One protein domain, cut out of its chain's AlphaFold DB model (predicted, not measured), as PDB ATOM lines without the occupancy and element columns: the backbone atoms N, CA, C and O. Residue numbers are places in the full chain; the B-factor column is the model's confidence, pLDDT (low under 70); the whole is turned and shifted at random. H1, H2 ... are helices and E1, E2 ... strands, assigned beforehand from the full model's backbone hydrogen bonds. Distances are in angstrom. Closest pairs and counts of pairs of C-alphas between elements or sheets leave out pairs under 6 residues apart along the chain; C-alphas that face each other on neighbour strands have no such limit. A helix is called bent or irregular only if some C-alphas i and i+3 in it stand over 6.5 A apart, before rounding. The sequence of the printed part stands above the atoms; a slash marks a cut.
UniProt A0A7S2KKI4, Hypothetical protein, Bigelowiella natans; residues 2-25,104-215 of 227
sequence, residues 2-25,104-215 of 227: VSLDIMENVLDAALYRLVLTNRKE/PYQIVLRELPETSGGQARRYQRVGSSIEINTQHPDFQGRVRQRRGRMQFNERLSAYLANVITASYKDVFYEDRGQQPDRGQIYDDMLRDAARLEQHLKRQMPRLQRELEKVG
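This is residues 2 to 25 and 104 to 215 of the 227 residues of the protein "Hypothetical protein" of Bigelowiella natans (UniProt A0A7S2KKI4). Picture the long helix H3 through the middle, between a small sheet of three strands, E1 E3 E2, over one face of which it runs, and the long arm H4a of H4, which crosses it on the side away from the sheet. H1 crosses H4a too and grazes the sheet at E1, while H4 bends so that its arm H4b packs on the start of H1 and on E5 of the small hairpin E4 and E5. The printed part has 136 residues with four named helices and five named strands in the order H1 E1 E2 E3 H2 E4 E5 H3 H4, and its class is mostly helix. The sheet E1 E3 E2 is mixed, and E4 with E5 is antiparallel. The whole is compact, with a radius of gyration of the C-alphas of 15.2 A and spans of 47 by 39 by 24 A.

Find C-alpha 2 at (-19.006, 53.019, -4.114); from there H1 runs 35.7 A to residue 25. It is neither bent nor irregular, but only just: C-alphas 3 and 6 are 6.0 A apart. After the cut, look for E1 at residues 106 to 110, E2 at 123 to 126, E3 at 129 to 133, H2 at 137 to 142, E4 at 144 to 146 and E5 at 149 to 151. H3, residues 154 to 176, begins at C-alpha 154 (-11.190, 32.495, 0.510) and is 32.6 A long. H4, residues 182 to 214, was assigned as one helix by its hydrogen bonds but is bent, with C-alphas 202 and 205 7.4 A apart; its arms are H4a, 182 to 202, 30.3 A, and H4b, 205 to 214, ending at C-alpha 214 (-23.307, 48.558, -5.605).

H1 only grazes the sheet, with residues 3 to 15. Its residues 11 to 18 touch H4a at a steep tilt of 52 degrees, closest at the C-alphas of Ala 14 and His 199, 6.3 A. E1 and E3 are parallel, with N 108 and O 130 2.8 A apart; E3 and E2 are an antiparallel hairpin, with N 124 and O 131 2.8 A apart. H3 on one face of this sheet makes two layers, helix over strands, at a height over the sheet of 10.1 A. H3 and H4a touch at a steep tilt of 46 degrees, opposite ways, closest at the C-alphas of Ala 161 and Ala 193, 5.0 A. In E4 and E5, N 146 and O 149 are 2.9 A apart. Every O i to N i+4 pair is within hydrogen-bond range in H2, H4a and H4b; in H1 18 of 20 are, in H3 17 of 19.

The C-alphas farthest apart, those of Arg 147 and Gly 177, are 48.1 A apart. Residues 26 to 103 are not printed, and C-alphas 25 and 104 are 19.5 A apart across the cut. The link from E1 to E2, residues 111 to 122, is long. Confidence is under 70 at residues 2 to 4, 7, and 214 to 215.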
ATOM      1  N   VAL A   2     -18.212  53.476  -5.298       49.62
ATOM      2  CA  VAL A   2     -19.006  53.019  -4.114       49.62
ATOM      3  C   VAL A   2     -18.809  51.546  -3.661       49.62
ATOM      4  O   VAL A   2     -19.153  51.170  -2.546       49.62
ATOM      5  N   SER A   3     -18.292  50.665  -4.525       60.47
ATOM      6  CA  SER A   3     -18.121  49.232  -4.238       60.47
ATOM      7  C   SER A   3     -16.889  48.969  -3.385       60.47
ATOM      8  O   SER A   3     -16.805  47.914  -2.758       60.47
ATOM      9  N   LEU A   4     -15.931  49.892  -3.417       68.94
ATOM     10  CA  LEU A   4     -14.676  49.788  -2.698       68.94
ATOM     11  C   LEU A   4     -14.891  50.257  -1.259       68.94
ATOM     12  O   LEU A   4     -14.631  49.466  -0.362       68.94
ATOM     13  N   ASP A   5     -15.565  51.392  -1.048       70.50
ATOM     14  CA  ASP A   5     -15.866  51.995   0.264       70.50
ATOM     15  C   ASP A   5     -16.467  51.018   1.292       70.50
ATOM     16  O   ASP A   5     -16.188  51.075   2.491       70.50
ATOM     17  N   ILE A   6     -17.329  50.094   0.856       70.19
ATOM     18  CA  ILE A   6     -17.946  49.126   1.775       70.19
ATOM     19  C   ILE A   6     -16.952  48.035   2.188       70.19
ATOM     20  O   ILE A   6     -16.995  47.564   3.327       70.19
ATOM     21  N   MET A   7     -16.052  47.641   1.284       68.88
ATOM     22  CA  MET A   7     -14.941  46.766   1.651       68.88
ATOM     23  C   MET A   7     -14.001  47.479   2.614       68.88
ATOM     24  O   MET A   7     -13.642  46.859   3.610       68.88
ATOM     25  N   GLU A   8     -13.691  48.760   2.388       74.56
ATOM     26  CA  GLU A   8     -12.850  49.562   3.295       74.56
ATOM     27  C   GLU A   8     -13.415  49.527   4.719       74.56
ATOM     28  O   GLU A   8     -12.758  49.053   5.638       74.56
ATOM     29  N   ASN A   9     -14.704  49.842   4.885       74.12
ATOM     30  CA  ASN A   9     -15.356  49.844   6.199       74.12
ATOM     31  C   ASN A   9     -15.300  48.492   6.935       74.12
ATOM     32  O   ASN A   9     -15.211  48.441   8.165       74.12
ATOM     33  N   VAL A  10     -15.420  47.374   6.214       73.19
ATOM     34  CA  VAL A  10     -15.354  46.043   6.837       73.19
ATOM     35  C   VAL A  10     -13.918  45.656   7.155       73.19
ATOM     36  O   VAL A  10     -13.680  45.050   8.202       73.19
ATOM     37  N   LEU A  11     -12.976  46.001   6.281       76.06
ATOM     38  CA  LEU A  11     -11.555  45.773   6.499       76.06
ATOM     39  C   LEU A  11     -11.063  46.585   7.705       76.06
ATOM     40  O   LEU A  11     -10.420  46.019   8.588       76.06
ATOM     41  N   ASP A  12     -11.491  47.838   7.833       75.50
ATOM     42  CA  ASP A  12     -11.206  48.700   8.984       75.50
ATOM     43  C   ASP A  12     -11.789  48.119  10.281       75.50
ATOM     44  O   ASP A  12     -11.124  48.081  11.318       75.50
ATOM     45  N   ALA A  13     -13.020  47.596  10.239       75.31
ATOM     46  CA  ALA A  13     -13.640  46.949  11.395       75.31
ATOM     47  C   ALA A  13     -12.930  45.644  11.802       75.31
ATOM     48  O   ALA A  13     -12.837  45.334  12.997       75.31
ATOM     49  N   ALA A  14     -12.441  44.877  10.824       73.88
ATOM     50  CA  ALA A  14     -11.677  43.655  11.048       73.88
ATOM     51  C   ALA A  14     -10.318  43.966  11.683       73.88
ATOM     52  O   ALA A  14      -9.960  43.379  12.707       73.88
ATOM     53  N   LEU A  15      -9.618  44.957  11.131       75.50
ATOM     54  CA  LEU A  15      -8.347  45.442  11.641       75.50
ATOM     55  C   LEU A  15      -8.503  46.023  13.051       75.50
ATOM     56  O   LEU A  15      -7.712  45.701  13.932       75.50
ATOM     57  N   TYR A  16      -9.571  46.784  13.324       77.75
ATOM     58  CA  TYR A  16      -9.868  47.291  14.671       77.75
ATOM     59  C   TYR A  16      -9.971  46.179  15.706       77.75
ATOM     60  O   TYR A  16      -9.437  46.296  16.811       77.75
ATOM     61  N   ARG A  17     -10.642  45.077  15.364       75.38
ATOM     62  CA  ARG A  17     -10.742  43.934  16.275       75.38
ATOM     63  C   ARG A  17      -9.393  43.269  16.501       75.38
ATOM     64  O   ARG A  17      -9.118  42.957  17.652       75.38
ATOM     65  N   LEU A  18      -8.584  43.108  15.455       77.12
ATOM     66  CA  LEU A  18      -7.234  42.551  15.560       77.12
ATOM     67  C   LEU A  18      -6.349  43.396  16.493       77.12
ATOM     68  O   LEU A  18      -5.722  42.876  17.414       77.12
ATOM     69  N   VAL A  19      -6.369  44.719  16.330       77.75
ATOM     70  CA  VAL A  19      -5.606  45.634  17.193       77.75
ATOM     71  C   VAL A  19      -6.096  45.589  18.635       77.75
ATOM     72  O   VAL A  19      -5.293  45.580  19.568       77.75
ATOM     73  N   LEU A  20      -7.412  45.527  18.851       77.94
ATOM     74  CA  LEU A  20      -7.963  45.390  20.197       77.94
ATOM     75  C   LEU A  20      -7.611  44.054  20.855       77.94
ATOM     76  O   LEU A  20      -7.407  44.043  22.067       77.94
ATOM     77  N   THR A  21      -7.580  42.945  20.109       75.06
ATOM     78  CA  THR A  21      -7.186  41.640  20.661       75.06
ATOM     79  C   THR A  21      -5.720  41.639  21.047       75.06
ATOM     80  O   THR A  21      -5.420  41.298  22.185       75.06
ATOM     81  N   ASN A  22      -4.843  42.147  20.181       76.06
ATOM     82  CA  ASN A  22      -3.412  42.205  20.471       76.06
ATOM     83  C   ASN A  22      -3.146  43.098  21.692       76.06
ATOM     84  O   ASN A  22      -2.453  42.699  22.618       76.06
ATOM     85  N   ARG A  23      -3.816  44.254  21.790       77.88
ATOM     86  CA  ARG A  23      -3.701  45.134  22.964       77.88
ATOM     87  C   ARG A  23      -4.229  44.508  24.261       77.88
ATOM     88  O   ARG A  23      -3.823  44.922  25.343       77.88
ATOM     89  N   LYS A  24      -5.198  43.591  24.182       75.50
ATOM     90  CA  LYS A  24      -5.714  42.872  25.357       75.50
ATOM     91  C   LYS A  24      -4.761  41.775  25.804       75.50
ATOM     92  O   LYS A  24      -4.525  41.686  26.998       75.50
ATOM     93  N   GLU A  25      -4.222  40.995  24.871       75.81
ATOM     94  CA  GLU A  25      -3.201  39.979  25.162       75.81
ATOM     95  C   GLU A  25      -1.982  40.619  25.829       75.81
ATOM     96  O   GLU A  25      -1.507  40.130  26.843       75.81
ATOM     97  N   PRO A 104      -6.164  53.930  13.357       70.69
ATOM     98  CA  PRO A 104      -5.188  54.792  12.713       70.69
ATOM     99  C   PRO A 104      -4.978  54.424  11.242       70.69
ATOM    100  O   PRO A 104      -4.247  55.144  10.578       70.69
ATOM    101  N   TYR A 105      -5.585  53.332  10.744       77.50
ATOM    102  CA  TYR A 105      -5.432  52.891   9.362       77.50
ATOM    103  C   TYR A 105      -6.754  52.814   8.603       77.50
ATOM    104  O   TYR A 105      -7.730  52.297   9.145       77.50
ATOM    105  N   GLN A 106      -6.735  53.278   7.351       83.94
ATOM    106  CA  GLN A 106      -7.781  53.096   6.346       83.94
ATOM    107  C   GLN A 106      -7.259  52.167   5.249       83.94
ATOM    108  O   GLN A 106      -6.167  52.374   4.719       83.94
ATOM    109  N   ILE A 107      -8.021  51.144   4.882       85.50
ATOM    110  CA  ILE A 107      -7.630  50.255   3.782       85.50
ATOM    111  C   ILE A 107      -8.325  50.697   2.503       85.50
ATOM    112  O   ILE A 107      -9.546  50.679   2.441       85.50
ATOM    113  N   VAL A 108      -7.546  51.041   1.479       88.50
ATOM    114  CA  VAL A 108      -8.040  51.561   0.199       88.50
ATOM    115  C   VAL A 108      -7.671  50.603  -0.923       88.50
ATOM    116  O   VAL A 108      -6.535  50.152  -1.036       88.50
ATOM    117  N   LEU A 109      -8.623  50.285  -1.791       89.75
ATOM    118  CA  LEU A 109      -8.375  49.490  -2.996       89.75
ATOM    119  C   LEU A 109      -8.255  50.446  -4.178       89.75
ATOM    120  O   LEU A 109      -9.212  51.148  -4.490       89.75
ATOM    121  N   ARG A 110      -7.101  50.493  -4.843       91.38
ATOM    122  CA  ARG A 110      -6.910  51.383  -5.995       91.38
ATOM    123  C   ARG A 110      -5.900  50.837  -6.986       91.38
ATOM    124  O   ARG A 110      -5.113  49.948  -6.679       91.38
ATOM    125  N   GLU A 111      -5.905  51.410  -8.176       92.44
ATOM    126  CA  GLU A 111      -4.847  51.195  -9.150       92.44
ATOM    127  C   GLU A 111      -3.615  52.003  -8.733       92.44
ATOM    128  O   GLU A 111      -3.690  53.221  -8.570       92.44
ATOM    129  N   LEU A 112      -2.504  51.310  -8.478       92.31
ATOM    130  CA  LEU A 112      -1.238  51.941  -8.107       92.31
ATOM    131  C   LEU A 112      -0.344  52.082  -9.346       92.31
ATOM    132  O   LEU A 112      -0.301  51.154 -10.156       92.31
ATOM    133  N   PRO A 113       0.394  53.201  -9.485       91.25
ATOM    134  CA  PRO A 113       1.300  53.398 -10.608       91.25
ATOM    135  C   PRO A 113       2.435  52.369 -10.588       91.25
ATOM    136  O   PRO A 113       2.879  51.907  -9.530       91.25
ATOM    137  N   GLU A 114       2.930  52.022 -11.773       90.38
ATOM    138  CA  GLU A 114       4.088  51.145 -11.909       90.38
ATOM    139  C   GLU A 114       5.334  51.794 -11.291       90.38
ATOM    140  O   GLU A 114       5.565  53.000 -11.395       90.38
ATOM    141  N   THR A 115       6.147  50.990 -10.607       87.62
ATOM    142  CA  THR A 115       7.441  51.457 -10.092       87.62
ATOM    143  C   THR A 115       8.459  51.500 -11.230       87.62
ATOM    144  O   THR A 115       8.342  50.737 -12.182       87.62
ATOM    145  N   SER A 116       9.503  52.324 -11.099       79.69
ATOM    146  CA  SER A 116      10.574  52.567 -12.085       79.69
ATOM    147  C   SER A 116      11.320  51.329 -12.633       79.69
ATOM    148  O   SER A 116      12.202  51.483 -13.465       79.69
ATOM    149  N   GLY A 117      10.981  50.114 -12.197       82.81
ATOM    150  CA  GLY A 117      11.491  48.844 -12.726       82.81
ATOM    151  C   GLY A 117      10.434  47.972 -13.414       82.81
ATOM    152  O   GLY A 117      10.646  46.769 -13.530       82.81
ATOM    153  N   GLY A 118       9.268  48.521 -13.778       85.31
ATOM    154  CA  GLY A 118       8.175  47.784 -14.436       85.31
ATOM    155  C   GLY A 118       7.481  46.740 -13.553       85.31
ATOM    156  O   GLY A 118       6.611  46.005 -14.011       85.31
ATOM    157  N   GLN A 119       7.850  46.646 -12.274       87.19
ATOM    158  CA  GLN A 119       7.190  45.761 -11.323       87.19
ATOM    159  C   GLN A 119       6.041  46.499 -10.636       87.19
ATOM    160  O   GLN A 119       6.237  47.513  -9.956       87.19
ATOM    161  N   ALA A 120       4.829  45.967 -10.794       88.88
ATOM    162  CA  ALA A 120       3.669  46.422 -10.045       88.88
ATOM    163  C   ALA A 120       3.865  46.104  -8.554       88.88
ATOM    164  O   ALA A 120       4.137  44.963  -8.179       88.88
ATOM    165  N   ARG A 121       3.695  47.099  -7.677       92.50
ATOM    166  CA  ARG A 121       3.663  46.856  -6.226       92.50
ATOM    167  C   ARG A 121       2.348  46.185  -5.850       92.50
ATOM    168  O   ARG A 121       1.313  46.498  -6.434       92.50
ATOM    169  N   ARG A 122       2.378  45.282  -4.866       94.50
ATOM    170  CA  ARG A 122       1.163  44.646  -4.316       94.50
ATOM    171  C   ARG A 122       0.327  45.636  -3.513       94.50
ATOM    172  O   ARG A 122      -0.893  45.641  -3.616       94.50
ATOM    173  N   TYR A 123       0.998  46.457  -2.718       95.06
ATOM    174  CA  TYR A 123       0.390  47.489  -1.899       95.06
ATOM    175  C   TYR A 123       1.400  48.612  -1.643       95.06
ATOM    176  O   TYR A 123       2.601  48.445  -1.878       95.06
ATOM    177  N   GLN A 124       0.912  49.751  -1.168       94.06
ATOM    178  CA  GLN A 124       1.716  50.873  -0.709       94.06
ATOM    179  C   GLN A 124       1.079  51.477   0.545       94.06
ATOM    180  O   GLN A 124      -0.139  51.606   0.631       94.06
ATOM    181  N   ARG A 125       1.910  51.862   1.515       91.75
ATOM    182  CA  ARG A 125       1.479  52.642   2.678       91.75
ATOM    183  C   ARG A 125       1.634  54.132   2.367       91.75
ATOM    184  O   ARG A 125       2.719  54.558   1.971       91.75
ATOM    185  N   VAL A 126       0.572  54.915   2.550       92.00
ATOM    186  CA  VAL A 126       0.564  56.378   2.380       92.00
ATOM    187  C   VAL A 126      -0.086  57.006   3.611       92.00
ATOM    188  O   VAL A 126      -1.306  57.019   3.749       92.00
ATOM    189  N   GLY A 127       0.738  57.502   4.540       89.62
ATOM    190  CA  GLY A 127       0.265  58.026   5.823       89.62
ATOM    191  C   GLY A 127      -0.481  56.958   6.629       89.62
ATOM    192  O   GLY A 127       0.069  55.898   6.918       89.62
ATOM    193  N   SER A 128      -1.742  57.239   6.954       88.00
ATOM    194  CA  SER A 128      -2.674  56.324   7.618       88.00
ATOM    195  C   SER A 128      -3.366  55.352   6.660       88.00
ATOM    196  O   SER A 128      -4.275  54.651   7.075       88.00
ATOM    197  N   SER A 129      -3.016  55.303   5.378       89.19
ATOM    198  CA  SER A 129      -3.742  54.472   4.417       89.19
ATOM    199  C   SER A 129      -2.890  53.321   3.897       89.19
ATOM    200  O   SER A 129      -1.727  53.504   3.533       89.19
ATOM    201  N   ILE A 130      -3.479  52.125   3.850       91.62
ATOM    202  CA  ILE A 130      -2.916  50.944   3.192       91.62
ATOM    203  C   ILE A 130      -3.623  50.806   1.851       91.62
ATOM    204  O   ILE A 130      -4.787  50.418   1.786       91.62
ATOM    205  N   GLU A 131      -2.917  51.125   0.778       93.69
ATOM    206  CA  GLU A 131      -3.452  51.110  -0.574       93.69
ATOM    207  C   GLU A 131      -3.068  49.807  -1.265       93.69
ATOM    208  O   GLU A 131      -1.890  49.510  -1.451       93.69
ATOM    209  N   ILE A 132      -4.056  49.008  -1.646       93.62
ATOM    210  CA  ILE A 132      -3.869  47.688  -2.251       93.62
ATOM    211  C   ILE A 132      -4.047  47.812  -3.762       93.62
ATOM    212  O   ILE A 132      -5.086  48.293  -4.221       93.62
ATOM    213  N   ASN A 133      -3.051  47.352  -4.526       94.12
ATOM    214  CA  ASN A 133      -3.044  47.466  -5.980       94.12
ATOM    215  C   ASN A 133      -4.015  46.472  -6.618       94.12
ATOM    216  O   ASN A 133      -3.733  45.273  -6.709       94.12
ATOM    217  N   THR A 134      -5.127  46.976  -7.141       92.75
ATOM    218  CA  THR A 134      -6.125  46.136  -7.809       92.75
ATOM    219  C   THR A 134      -5.658  45.604  -9.164       92.75
ATOM    220  O   THR A 134      -6.214  44.614  -9.630       92.75
ATOM    221  N   GLN A 135      -4.649  46.204  -9.802       93.00
ATOM    222  CA  GLN A 135      -4.101  45.725 -11.083       93.00
ATOM    223  C   GLN A 135      -2.968  44.709 -10.924       93.00
ATOM    224  O   GLN A 135      -2.510  44.128 -11.905       93.00
ATOM    225  N   HIS A 136      -2.503  44.456  -9.698       95.00
ATOM    226  CA  HIS A 136      -1.420  43.507  -9.489       95.00
ATOM    227  C   HIS A 136      -1.848  42.086  -9.928       95.00
ATOM    228  O   HIS A 136      -2.937  41.640  -9.551       95.00
ATOM    229  N   PRO A 137      -1.005  41.318 -10.652       93.50
ATOM    230  CA  PRO A 137      -1.382  40.001 -11.183       93.50
ATOM    231  C   PRO A 137      -1.796  39.010 -10.088       93.50
ATOM    232  O   PRO A 137      -2.746  38.251 -10.255       93.50
ATOM    233  N   ASP A 138      -1.141  39.061  -8.925       94.06
ATOM    234  CA  ASP A 138      -1.515  38.258  -7.750       94.06
ATOM    235  C   ASP A 138      -2.901  38.630  -7.188       94.06
ATOM    236  O   ASP A 138      -3.632  37.759  -6.728       94.06
ATOM    237  N   PHE A 139      -3.300  39.907  -7.258       94.25
ATOM    238  CA  PHE A 139      -4.643  40.324  -6.853       94.25
ATOM    239  C   PHE A 139      -5.676  39.791  -7.849       94.25
ATOM    240  O   PHE A 139      -6.627  39.110  -7.461       94.25
ATOM    241  N   GLN A 140      -5.442  40.015  -9.144       93.38
ATOM    242  CA  GLN A 140      -6.314  39.552 -10.228       93.38
ATOM    243  C   GLN A 140      -6.479  38.026 -10.235       93.38
ATOM    244  O   GLN A 140      -7.596  37.531 -10.357       93.38
ATOM    245  N   GLY A 141      -5.399  37.270 -10.012       94.31
ATOM    246  CA  GLY A 141      -5.435  35.806  -9.950       94.31
ATOM    247  C   GLY A 141      -6.215  35.244  -8.754       94.31
ATOM    248  O   GLY A 141      -6.654  34.091  -8.779       94.31
ATOM    249  N   ARG A 142      -6.417  36.045  -7.701       93.94
ATOM    250  CA  ARG A 142      -7.184  35.655  -6.505       93.94
ATOM    251  C   ARG A 142      -8.624  36.139  -6.559       93.94
ATOM    252  O   ARG A 142      -9.504  35.493  -5.987       93.94
ATOM    253  N   VAL A 143      -8.886  37.229  -7.270       91.25
ATOM    254  CA  VAL A 143     -10.235  37.724  -7.515       91.25
ATOM    255  C   VAL A 143     -10.985  36.763  -8.431       91.25
ATOM    256  O   VAL A 143     -10.600  36.504  -9.566       91.25
ATOM    257  N   ARG A 144     -12.130  36.262  -7.962       89.50
ATOM    258  CA  ARG A 144     -13.077  35.569  -8.836       89.50
ATOM    259  C   ARG A 144     -14.079  36.578  -9.366       89.50
ATOM    260  O   ARG A 144     -14.736  37.255  -8.581       89.50
ATOM    261  N   GLN A 145     -14.254  36.644 -10.678       87.50
ATOM    262  CA  GLN A 145     -15.330  37.427 -11.277       87.50
ATOM    263  C   GLN A 145     -16.509  36.516 -11.634       87.50
ATOM    264  O   GLN A 145     -16.334  35.440 -12.206       87.50
ATOM    265  N   ARG A 146     -17.734  36.932 -11.303       84.69
ATOM    266  CA  ARG A 146     -18.966  36.259 -11.741       84.69
ATOM    267  C   ARG A 146     -19.941  37.303 -12.260       84.69
ATOM    268  O   ARG A 146     -20.338  38.193 -11.516       84.69
ATOM    269  N   ARG A 147     -20.341  37.182 -13.533       85.81
ATOM    270  CA  ARG A 147     -21.245  38.135 -14.215       85.81
ATOM    271  C   ARG A 147     -20.740  39.589 -14.146       85.81
ATOM    272  O   ARG A 147     -21.502  40.492 -13.815       85.81
ATOM    273  N   GLY A 148     -19.440  39.790 -14.381       81.50
ATOM    274  CA  GLY A 148     -18.807  41.117 -14.347       81.50
ATOM    275  C   GLY A 148     -18.709  41.745 -12.953       81.50
ATOM    276  O   GLY A 148     -18.456  42.939 -12.838       81.50
ATOM    277  N   ARG A 149     -18.938  40.971 -11.884       79.56
ATOM    278  CA  ARG A 149     -18.813  41.434 -10.498       79.56
ATOM    279  C   ARG A 149     -17.701  40.688  -9.791       79.56
ATOM    280  O   ARG A 149     -17.618  39.462  -9.893       79.56
ATOM    281  N   MET A 150     -16.892  41.432  -9.044       83.44
ATOM    282  CA  MET A 150     -15.907  40.860  -8.139       83.44
ATOM    283  C   MET A 150     -16.620  40.076  -7.035       83.44
ATOM    284  O   MET A 150     -17.528  40.585  -6.378       83.44
ATOM    285  N   GLN A 151     -16.219  38.824  -6.852       87.06
ATOM    286  CA  GLN A 151     -16.660  37.980  -5.757       87.06
ATOM    287  C   GLN A 151     -15.546  37.869  -4.734       87.06
ATOM    288  O   GLN A 151     -14.411  37.515  -5.055       87.06
ATOM    289  N   PHE A 152     -15.912  38.123  -3.485       84.38
ATOM    290  CA  PHE A 152     -15.036  37.842  -2.370       84.38
ATOM    291  C   PHE A 152     -14.971  36.324  -2.170       84.38
ATOM    292  O   PHE A 152     -16.003  35.654  -2.142       84.38
ATOM    293  N   ASN A 153     -13.766  35.772  -2.085       90.38
ATOM    294  CA  ASN A 153     -13.527  34.345  -1.903       90.38
ATOM    295  C   ASN A 153     -12.437  34.128  -0.840       90.38
ATOM    296  O   ASN A 153     -11.814  35.078  -0.368       90.38
ATOM    297  N   GLU A 154     -12.201  32.869  -0.481       91.75
ATOM    298  CA  GLU A 154     -11.190  32.495   0.510       91.75
ATOM    299  C   GLU A 154      -9.775  32.952   0.118       91.75
ATOM    300  O   GLU A 154      -9.067  33.546   0.931       91.75
ATOM    301  N   ARG A 155      -9.391  32.791  -1.154       94.31
ATOM    302  CA  ARG A 155      -8.068  33.204  -1.654       94.31
ATOM    303  C   ARG A 155      -7.838  34.711  -1.525       94.31
ATOM    304  O   ARG A 155      -6.741  35.140  -1.168       94.31
ATOM    305  N   LEU A 156      -8.869  35.510  -1.796       92.00
ATOM    306  CA  LEU A 156      -8.844  36.958  -1.632       92.00
ATOM    307  C   LEU A 156      -8.798  37.338  -0.149       92.00
ATOM    308  O   LEU A 156      -8.038  38.229   0.213       92.00
ATOM    309  N   SER A 157      -9.536  36.640   0.724       92.12
ATOM    310  CA  SER A 157      -9.466  36.891   2.170       92.12
ATOM    311  C   SER A 157      -8.067  36.655   2.740       92.12
ATOM    312  O   SER A 157      -7.562  37.519   3.451       92.12
ATOM    313  N   ALA A 158      -7.413  35.553   2.359       94.00
ATOM    314  CA  ALA A 158      -6.054  35.236   2.792       94.00
ATOM    315  C   ALA A 158      -5.033  36.250   2.248       94.00
ATOM    316  O   ALA A 158      -4.140  36.693   2.965       94.00
ATOM    317  N   TYR A 159      -5.187  36.678   0.987       95.06
ATOM    318  CA  TYR A 159      -4.358  37.744   0.412       95.06
ATOM    319  C   TYR A 159      -4.445  39.042   1.206       95.06
ATOM    320  O   TYR A 159      -3.416  39.584   1.609       95.06
ATOM    321  N   LEU A 160      -5.669  39.528   1.426       93.38
ATOM    322  CA  LEU A 160      -5.901  40.782   2.132       93.38
ATOM    323  C   LEU A 160      -5.378  40.686   3.563       93.38
ATOM    324  O   LEU A 160      -4.681  41.590   4.007       93.38
ATOM    325  N   ALA A 161      -5.638  39.570   4.250       93.19
ATOM    326  CA  ALA A 161      -5.146  39.348   5.602       93.19
ATOM    327  C   ALA A 161      -3.615  39.444   5.684       93.19
ATOM    328  O   ALA A 161      -3.097  40.160   6.538       93.19
ATOM    329  N   ASN A 162      -2.897  38.804   4.758       94.56
ATOM    330  CA  ASN A 162      -1.435  38.849   4.719       94.56
ATOM    331  C   ASN A 162      -0.896  40.258   4.445       94.56
ATOM    332  O   ASN A 162       0.021  40.703   5.130       94.56
ATOM    333  N   VAL A 163      -1.468  40.971   3.469       93.25
ATOM    334  CA  VAL A 163      -1.049  42.340   3.121       93.25
ATOM    335  C   VAL A 163      -1.263  43.298   4.291       93.25
ATOM    336  O   VAL A 163      -0.359  44.044   4.661       93.25
ATOM    337  N   ILE A 164      -2.449  43.252   4.898       91.25
ATOM    338  CA  ILE A 164      -2.812  44.126   6.014       91.25
ATOM    339  C   ILE A 164      -1.940  43.822   7.232       91.25
ATOM    340  O   ILE A 164      -1.453  44.745   7.877       91.25
ATOM    341  N   THR A 165      -1.716  42.542   7.535       92.06
ATOM    342  CA  THR A 165      -0.916  42.133   8.696       92.06
ATOM    343  C   THR A 165       0.546  42.529   8.538       92.06
ATOM    344  O   THR A 165       1.121  43.052   9.487       92.06
ATOM    345  N   ALA A 166       1.127  42.351   7.345       91.88
ATOM    346  CA  ALA A 166       2.486  42.807   7.055       91.88
ATOM    347  C   ALA A 166       2.616  44.318   7.293       91.88
ATOM    348  O   ALA A 166       3.413  44.745   8.123       91.88
ATOM    349  N   SER A 167       1.738  45.114   6.675       90.19
ATOM    350  CA  SER A 167       1.766  46.570   6.842       90.19
ATOM    351  C   SER A 167       1.502  47.015   8.283       90.19
ATOM    352  O   SER A 167       2.020  48.047   8.700       90.19
ATOM    353  N   TYR A 168       0.664  46.291   9.028       87.75
ATOM    354  CA  TYR A 168       0.381  46.592  10.428       87.75
ATOM    355  C   TYR A 168       1.592  46.309  11.321       87.75
ATOM    356  O   TYR A 168       1.917  47.129  12.177       87.75
ATOM    357  N   LYS A 169       2.263  45.169  11.120       88.56
ATOM    358  CA  LYS A 169       3.438  44.779  11.907       88.56
ATOM    359  C   LYS A 169       4.620  45.702  11.660       88.56
ATOM    360  O   LYS A 169       5.278  46.065  12.629       88.56
ATOM    361  N   ASP A 170       4.807  46.155  10.422       87.50
ATOM    362  CA  ASP A 170       5.820  47.163  10.101       87.50
ATOM    363  C   ASP A 170       5.653  48.405  10.988       87.50
ATOM    364  O   ASP A 170       6.593  48.798  11.671       87.50
ATOM    365  N   VAL A 171       4.438  48.971  11.079       85.44
ATOM    366  CA  VAL A 171       4.212  50.147  11.941       85.44
ATOM    367  C   VAL A 171       4.315  49.796  13.422       85.44
ATOM    368  O   VAL A 171       4.891  50.538  14.207       85.44
ATOM    369  N   PHE A 172       3.747  48.661  13.824       85.94
ATOM    370  CA  PHE A 172       3.729  48.244  15.221       85.94
ATOM    371  C   PHE A 172       5.142  48.125  15.813       85.94
ATOM    372  O   PHE A 172       5.350  48.496  16.969       85.94
ATOM    373  N   TYR A 173       6.104  47.632  15.031       86.81
ATOM    374  CA  TYR A 173       7.503  47.543  15.447       86.81
ATOM    375  C   TYR A 173       8.254  48.870  15.287       86.81
ATOM    376  O   TYR A 173       9.037  49.217  16.174       86.81
ATOM    377  N   GLU A 174       7.970  49.648  14.231       86.06
ATOM    378  CA  GLU A 174       8.484  51.020  14.069       86.06
ATOM    379  C   GLU A 174       8.139  51.892  15.290       86.06
ATOM    380  O   GLU A 174       9.032  52.492  15.889       86.06
ATOM    381  N   ASP A 175       6.875  51.893  15.725       84.88
ATOM    382  CA  ASP A 175       6.377  52.694  16.853       84.88
ATOM    383  C   ASP A 175       7.013  52.308  18.198       84.88
ATOM    384  O   ASP A 175       7.091  53.127  19.116       84.88
ATOM    385  N   ARG A 176       7.457  51.053  18.345       83.75
ATOM    386  CA  ARG A 176       8.075  50.546  19.582       83.75
ATOM    387  C   ARG A 176       9.583  50.732  19.628       83.75
ATOM    388  O   ARG A 176      10.174  50.500  20.681       83.75
ATOM    389  N   GLY A 177      10.211  51.095  18.511       87.12
ATOM    390  CA  GLY A 177      11.669  51.122  18.398       87.12
ATOM    391  C   GLY A 177      12.320  49.761  18.677       87.12
ATOM    392  O   GLY A 177      13.503  49.702  18.999       87.12
ATOM    393  N   GLN A 178      11.552  48.670  18.588       81.94
ATOM    394  CA  GLN A 178      12.019  47.307  18.814       81.94
ATOM    395  C   GLN A 178      11.991  46.567  17.485       81.94
ATOM    396  O   GLN A 178      10.939  46.450  16.862       81.94
ATOM    397  N   GLN A 179      13.141  46.045  17.065       83.81
ATOM    398  CA  GLN A 179      13.200  45.040  16.010       83.81
ATOM    399  C   GLN A 179      13.250  43.670  16.687       83.81
ATOM    400  O   GLN A 179      14.326  43.264  17.129       83.81
ATOM    401  N   PRO A 180      12.106  42.988  16.859       84.19
ATOM    402  CA  PRO A 180      12.105  41.624  17.382       84.19
ATOM    403  C   PRO A 180      12.876  40.681  16.453       84.19
ATOM    404  O   PRO A 180      13.184  41.012  15.302       84.19
ATOM    405  N   ASP A 181      13.152  39.478  16.952       92.25
ATOM    406  CA  ASP A 181      13.764  38.447  16.127       92.25
ATOM    407  C   ASP A 181      12.883  38.116  14.912       92.25
ATOM    408  O   ASP A 181      11.649  38.142  14.977       92.25
ATOM    409  N   ARG A 182      13.517  37.773  13.785       88.94
ATOM    410  CA  ARG A 182      12.803  37.454  12.543       88.94
ATOM    411  C   ARG A 182      11.802  36.323  12.752       88.94
ATOM    412  O   ARG A 182      10.703  36.411  12.211       88.94
ATOM    413  N   GLY A 183      12.154  35.301  13.537       92.19
ATOM    414  CA  GLY A 183      11.249  34.194  13.854       92.19
ATOM    415  C   GLY A 183       9.968  34.689  14.522       92.19
ATOM    416  O   GLY A 183       8.873  34.404  14.045       92.19
ATOM    417  N   GLN A 184      10.113  35.549  15.532       89.75
ATOM    418  CA  GLN A 184       8.981  36.148  16.239       89.75
ATOM    419  C   GLN A 184       8.100  36.994  15.316       89.75
ATOM    420  O   GLN A 184       6.879  36.908  15.409       89.75
ATOM    421  N   ILE A 185       8.686  37.778  14.398       89.56
ATOM    422  CA  ILE A 185       7.914  38.547  13.404       89.56
ATOM    423  C   ILE A 185       7.051  37.613  12.565       89.56
ATOM    424  O   ILE A 185       5.867  37.891  12.371       89.56
ATOM    425  N   TYR A 186       7.629  36.520  12.065       90.75
ATOM    426  CA  TYR A 186       6.902  35.570  11.230       90.75
ATOM    427  C   TYR A 186       5.776  34.881  11.995       90.75
ATOM    428  O   TYR A 186       4.660  34.821  11.477       90.75
ATOM    429  N   ASP A 187       6.026  34.425  13.220       92.62
ATOM    430  CA  ASP A 187       5.009  33.777  14.056       92.62
ATOM    431  C   ASP A 187       3.849  34.728  14.361       92.62
ATOM    432  O   ASP A 187       2.673  34.384  14.193       92.62
ATOM    433  N   ASP A 188       4.171  35.968  14.722       89.81
ATOM    434  CA  ASP A 188       3.193  37.020  14.962       89.81
ATOM    435  C   ASP A 188       2.385  37.354  13.707       89.81
ATOM    436  O   ASP A 188       1.163  37.499  13.776       89.81
ATOM    437  N   MET A 189       3.051  37.474  12.557       91.81
ATOM    438  CA  MET A 189       2.394  37.717  11.278       91.81
ATOM    439  C   MET A 189       1.460  36.568  10.903       91.81
ATOM    440  O   MET A 189       0.342  36.823  10.467       91.81
ATOM    441  N   LEU A 190       1.879  35.313  11.079       92.75
ATOM    442  CA  LEU A 190       1.056  34.140  10.779       92.75
ATOM    443  C   LEU A 190      -0.170  34.070  11.691       92.75
ATOM    444  O   LEU A 190      -1.289  33.881  11.205       92.75
ATOM    445  N   ARG A 191       0.018  34.272  13.000       92.81
ATOM    446  CA  ARG A 191      -1.076  34.299  13.980       92.81
ATOM    447  C   ARG A 191      -2.095  35.383  13.643       92.81
ATOM    448  O   ARG A 191      -3.300  35.118  13.607       92.81
ATOM    449  N   ASP A 192      -1.619  36.596  13.388       90.62
ATOM    450  CA  ASP A 192      -2.475  37.750  13.134       90.62
ATOM    451  C   ASP A 192      -3.173  37.642  11.772       90.62
ATOM    452  O   ASP A 192      -4.376  37.910  11.676       90.62
ATOM    453  N   ALA A 193      -2.478  37.136  10.748       92.06
ATOM    454  CA  ALA A 193      -3.064  36.859   9.444       92.06
ATOM    455  C   ALA A 193      -4.171  35.802   9.536       92.06
ATOM    456  O   ALA A 193      -5.259  36.026   9.009       92.06
ATOM    457  N   ALA A 194      -3.956  34.698  10.261       90.94
ATOM    458  CA  ALA A 194      -4.972  33.661  10.447       90.94
ATOM    459  C   ALA A 194      -6.224  34.198  11.169       90.94
ATOM    460  O   ALA A 194      -7.361  33.914  10.772       90.94
ATOM    461  N   ARG A 195      -6.040  35.030  12.205       88.69
ATOM    462  CA  ARG A 195      -7.144  35.697  12.924       88.69
ATOM    463  C   ARG A 195      -7.916  36.647  12.016       88.69
ATOM    464  O   ARG A 195      -9.152  36.629  12.002       88.69
ATOM    465  N   LEU A 196      -7.198  37.469  11.254       88.62
ATOM    466  CA  LEU A 196      -7.790  38.427  10.329       88.62
ATOM    467  C   LEU A 196      -8.541  37.710   9.205       88.62
ATOM    468  O   LEU A 196      -9.685  38.058   8.914       88.62
ATOM    469  N   GLU A 197      -7.961  36.656   8.638       91.19
ATOM    470  CA  GLU A 197      -8.596  35.811   7.630       91.19
ATOM    471  C   GLU A 197      -9.897  35.200   8.160       91.19
ATOM    472  O   GLU A 197     -10.945  35.322   7.520       91.19
ATOM    473  N   GLN A 198      -9.877  34.603   9.356       89.00
ATOM    474  CA  GLN A 198     -11.080  34.047   9.974       89.00
ATOM    475  C   GLN A 198     -12.155  35.125  10.172       89.00
ATOM    476  O   GLN A 198     -13.349  34.869   9.977       89.00
ATOM    477  N   HIS A 199     -11.753  36.345  10.536       85.25
ATOM    478  CA  HIS A 199     -12.678  37.461  10.674       85.25
ATOM    479  C   HIS A 199     -13.298  37.867   9.333       85.25
ATOM    480  O   HIS A 199     -14.522  38.009   9.240       85.25
ATOM    481  N   LEU A 200     -12.478  37.995   8.289       84.00
ATOM    482  CA  LEU A 200     -12.930  38.317   6.939       84.00
ATOM    483  C   LEU A 200     -13.886  37.250   6.415       84.00
ATOM    484  O   LEU A 200     -14.976  37.603   5.964       84.00
ATOM    485  N   LYS A 201     -13.555  35.963   6.580       88.69
ATOM    486  CA  LYS A 201     -14.416  34.817   6.234       88.69
ATOM    487  C   LYS A 201     -15.809  34.934   6.852       88.69
ATOM    488  O   LYS A 201     -16.809  34.783   6.154       88.69
ATOM    489  N   ARG A 202     -15.905  35.287   8.139       87.12
ATOM    490  CA  ARG A 202     -17.201  35.482   8.824       87.12
ATOM    491  C   ARG A 202     -17.999  36.663   8.263       87.12
ATOM    492  O   ARG A 202     -19.226  36.611   8.239       87.12
ATOM    493  N   GLN A 203     -17.327  37.723   7.812       83.81
ATOM    494  CA  GLN A 203     -17.975  38.897   7.210       83.81
ATOM    495  C   GLN A 203     -18.256  38.734   5.708       83.81
ATOM    496  O   GLN A 203     -18.981  39.553   5.136       83.81
ATOM    497  N   MET A 204     -17.754  37.674   5.065       81.06
ATOM    498  CA  MET A 204     -17.869  37.480   3.618       81.06
ATOM    499  C   MET A 204     -19.295  37.551   3.074       81.06
ATOM    500  O   MET A 204     -19.502  38.279   2.103       81.06
ATOM    501  N   PRO A 205     -20.305  36.870   3.658       84.56
ATOM    502  CA  PRO A 205     -21.655  36.922   3.103       84.56
ATOM    503  C   PRO A 205     -22.222  38.345   3.106       84.56
ATOM    504  O   PRO A 205     -22.960  38.732   2.201       84.56
ATOM    505  N   ARG A 206     -21.862  39.145   4.116       82.56
ATOM    506  CA  ARG A 206     -22.256  40.552   4.211       82.56
ATOM    507  C   ARG A 206     -21.530  41.390   3.161       82.56
ATOM    508  O   ARG A 206     -22.194  42.100   2.416       82.56
ATOM    509  N   LEU A 207     -20.206  41.261   3.069       77.75
ATOM    510  CA  LEU A 207     -19.376  41.925   2.061       77.75
ATOM    511  C   LEU A 207     -19.884  41.665   0.644       77.75
ATOM    512  O   LEU A 207     -20.073  42.590  -0.138       77.75
ATOM    513  N   GLN A 208     -20.180  40.405   0.335       83.00
ATOM    514  CA  GLN A 208     -20.663  40.009  -0.977       83.00
ATOM    515  C   GLN A 208     -22.022  40.638  -1.313       83.00
ATOM    516  O   GLN A 208     -22.205  41.130  -2.425       83.00
ATOM    517  N   ARG A 209     -22.959  40.700  -0.355       82.12
ATOM    518  CA  ARG A 209     -24.251  41.386  -0.551       82.12
ATOM    519  C   ARG A 209     -24.073  42.875  -0.824       82.12
ATOM    520  O   ARG A 209     -24.789  43.431  -1.652       82.12
ATOM    521  N   GLU A 210     -23.148  43.523  -0.131       76.44
ATOM    522  CA  GLU A 210     -22.876  44.946  -0.321       76.44
ATOM    523  C   GLU A 210     -22.236  45.229  -1.689       76.44
ATOM    524  O   GLU A 210     -22.719  46.093  -2.423       76.44
ATOM    525  N   LEU A 211     -21.260  44.418  -2.112       72.00
ATOM    526  CA  LEU A 211     -20.697  44.465  -3.469       72.00
ATOM    527  C   LEU A 211     -21.782  44.290  -4.544       72.00
ATOM    528  O   LEU A 211     -21.829  45.013  -5.543       72.00
ATOM    529  N   GLU A 212     -22.708  43.353  -4.333       78.25
ATOM    530  CA  GLU A 212     -23.812  43.112  -5.260       78.25
ATOM    531  C   GLU A 212     -24.810  44.272  -5.335       78.25
ATOM    532  O   GLU A 212     -25.339  44.537  -6.424       78.25
ATOM    533  N   LYS A 213     -25.079  44.961  -4.218       76.06
ATOM    534  CA  LYS A 213     -25.927  46.163  -4.189       76.06
ATOM    535  C   LYS A 213     -25.300  47.287  -5.000       76.06
ATOM    536  O   LYS A 213     -26.000  47.926  -5.785       76.06
ATOM    537  N   VAL A 214     -23.993  47.495  -4.867       67.94
ATOM    538  CA  VAL A 214     -23.307  48.558  -5.605       67.94
ATOM    539  C   VAL A 214     -23.264  48.269  -7.100       67.94
ATOM    540  O   VAL A 214     -23.599  49.142  -7.899       67.94
ATOM    541  N   GLY A 215     -22.970  47.030  -7.499       65.12
ATOM    542  CA  GLY A 215     -22.967  46.648  -8.914       65.12
ATOM    543  C   GLY A 215     -24.327  46.782  -9.617       65.12
ATOM    544  O   GLY A 215     -24.381  46.712 -10.841       65.12
TER     545      GLY A 215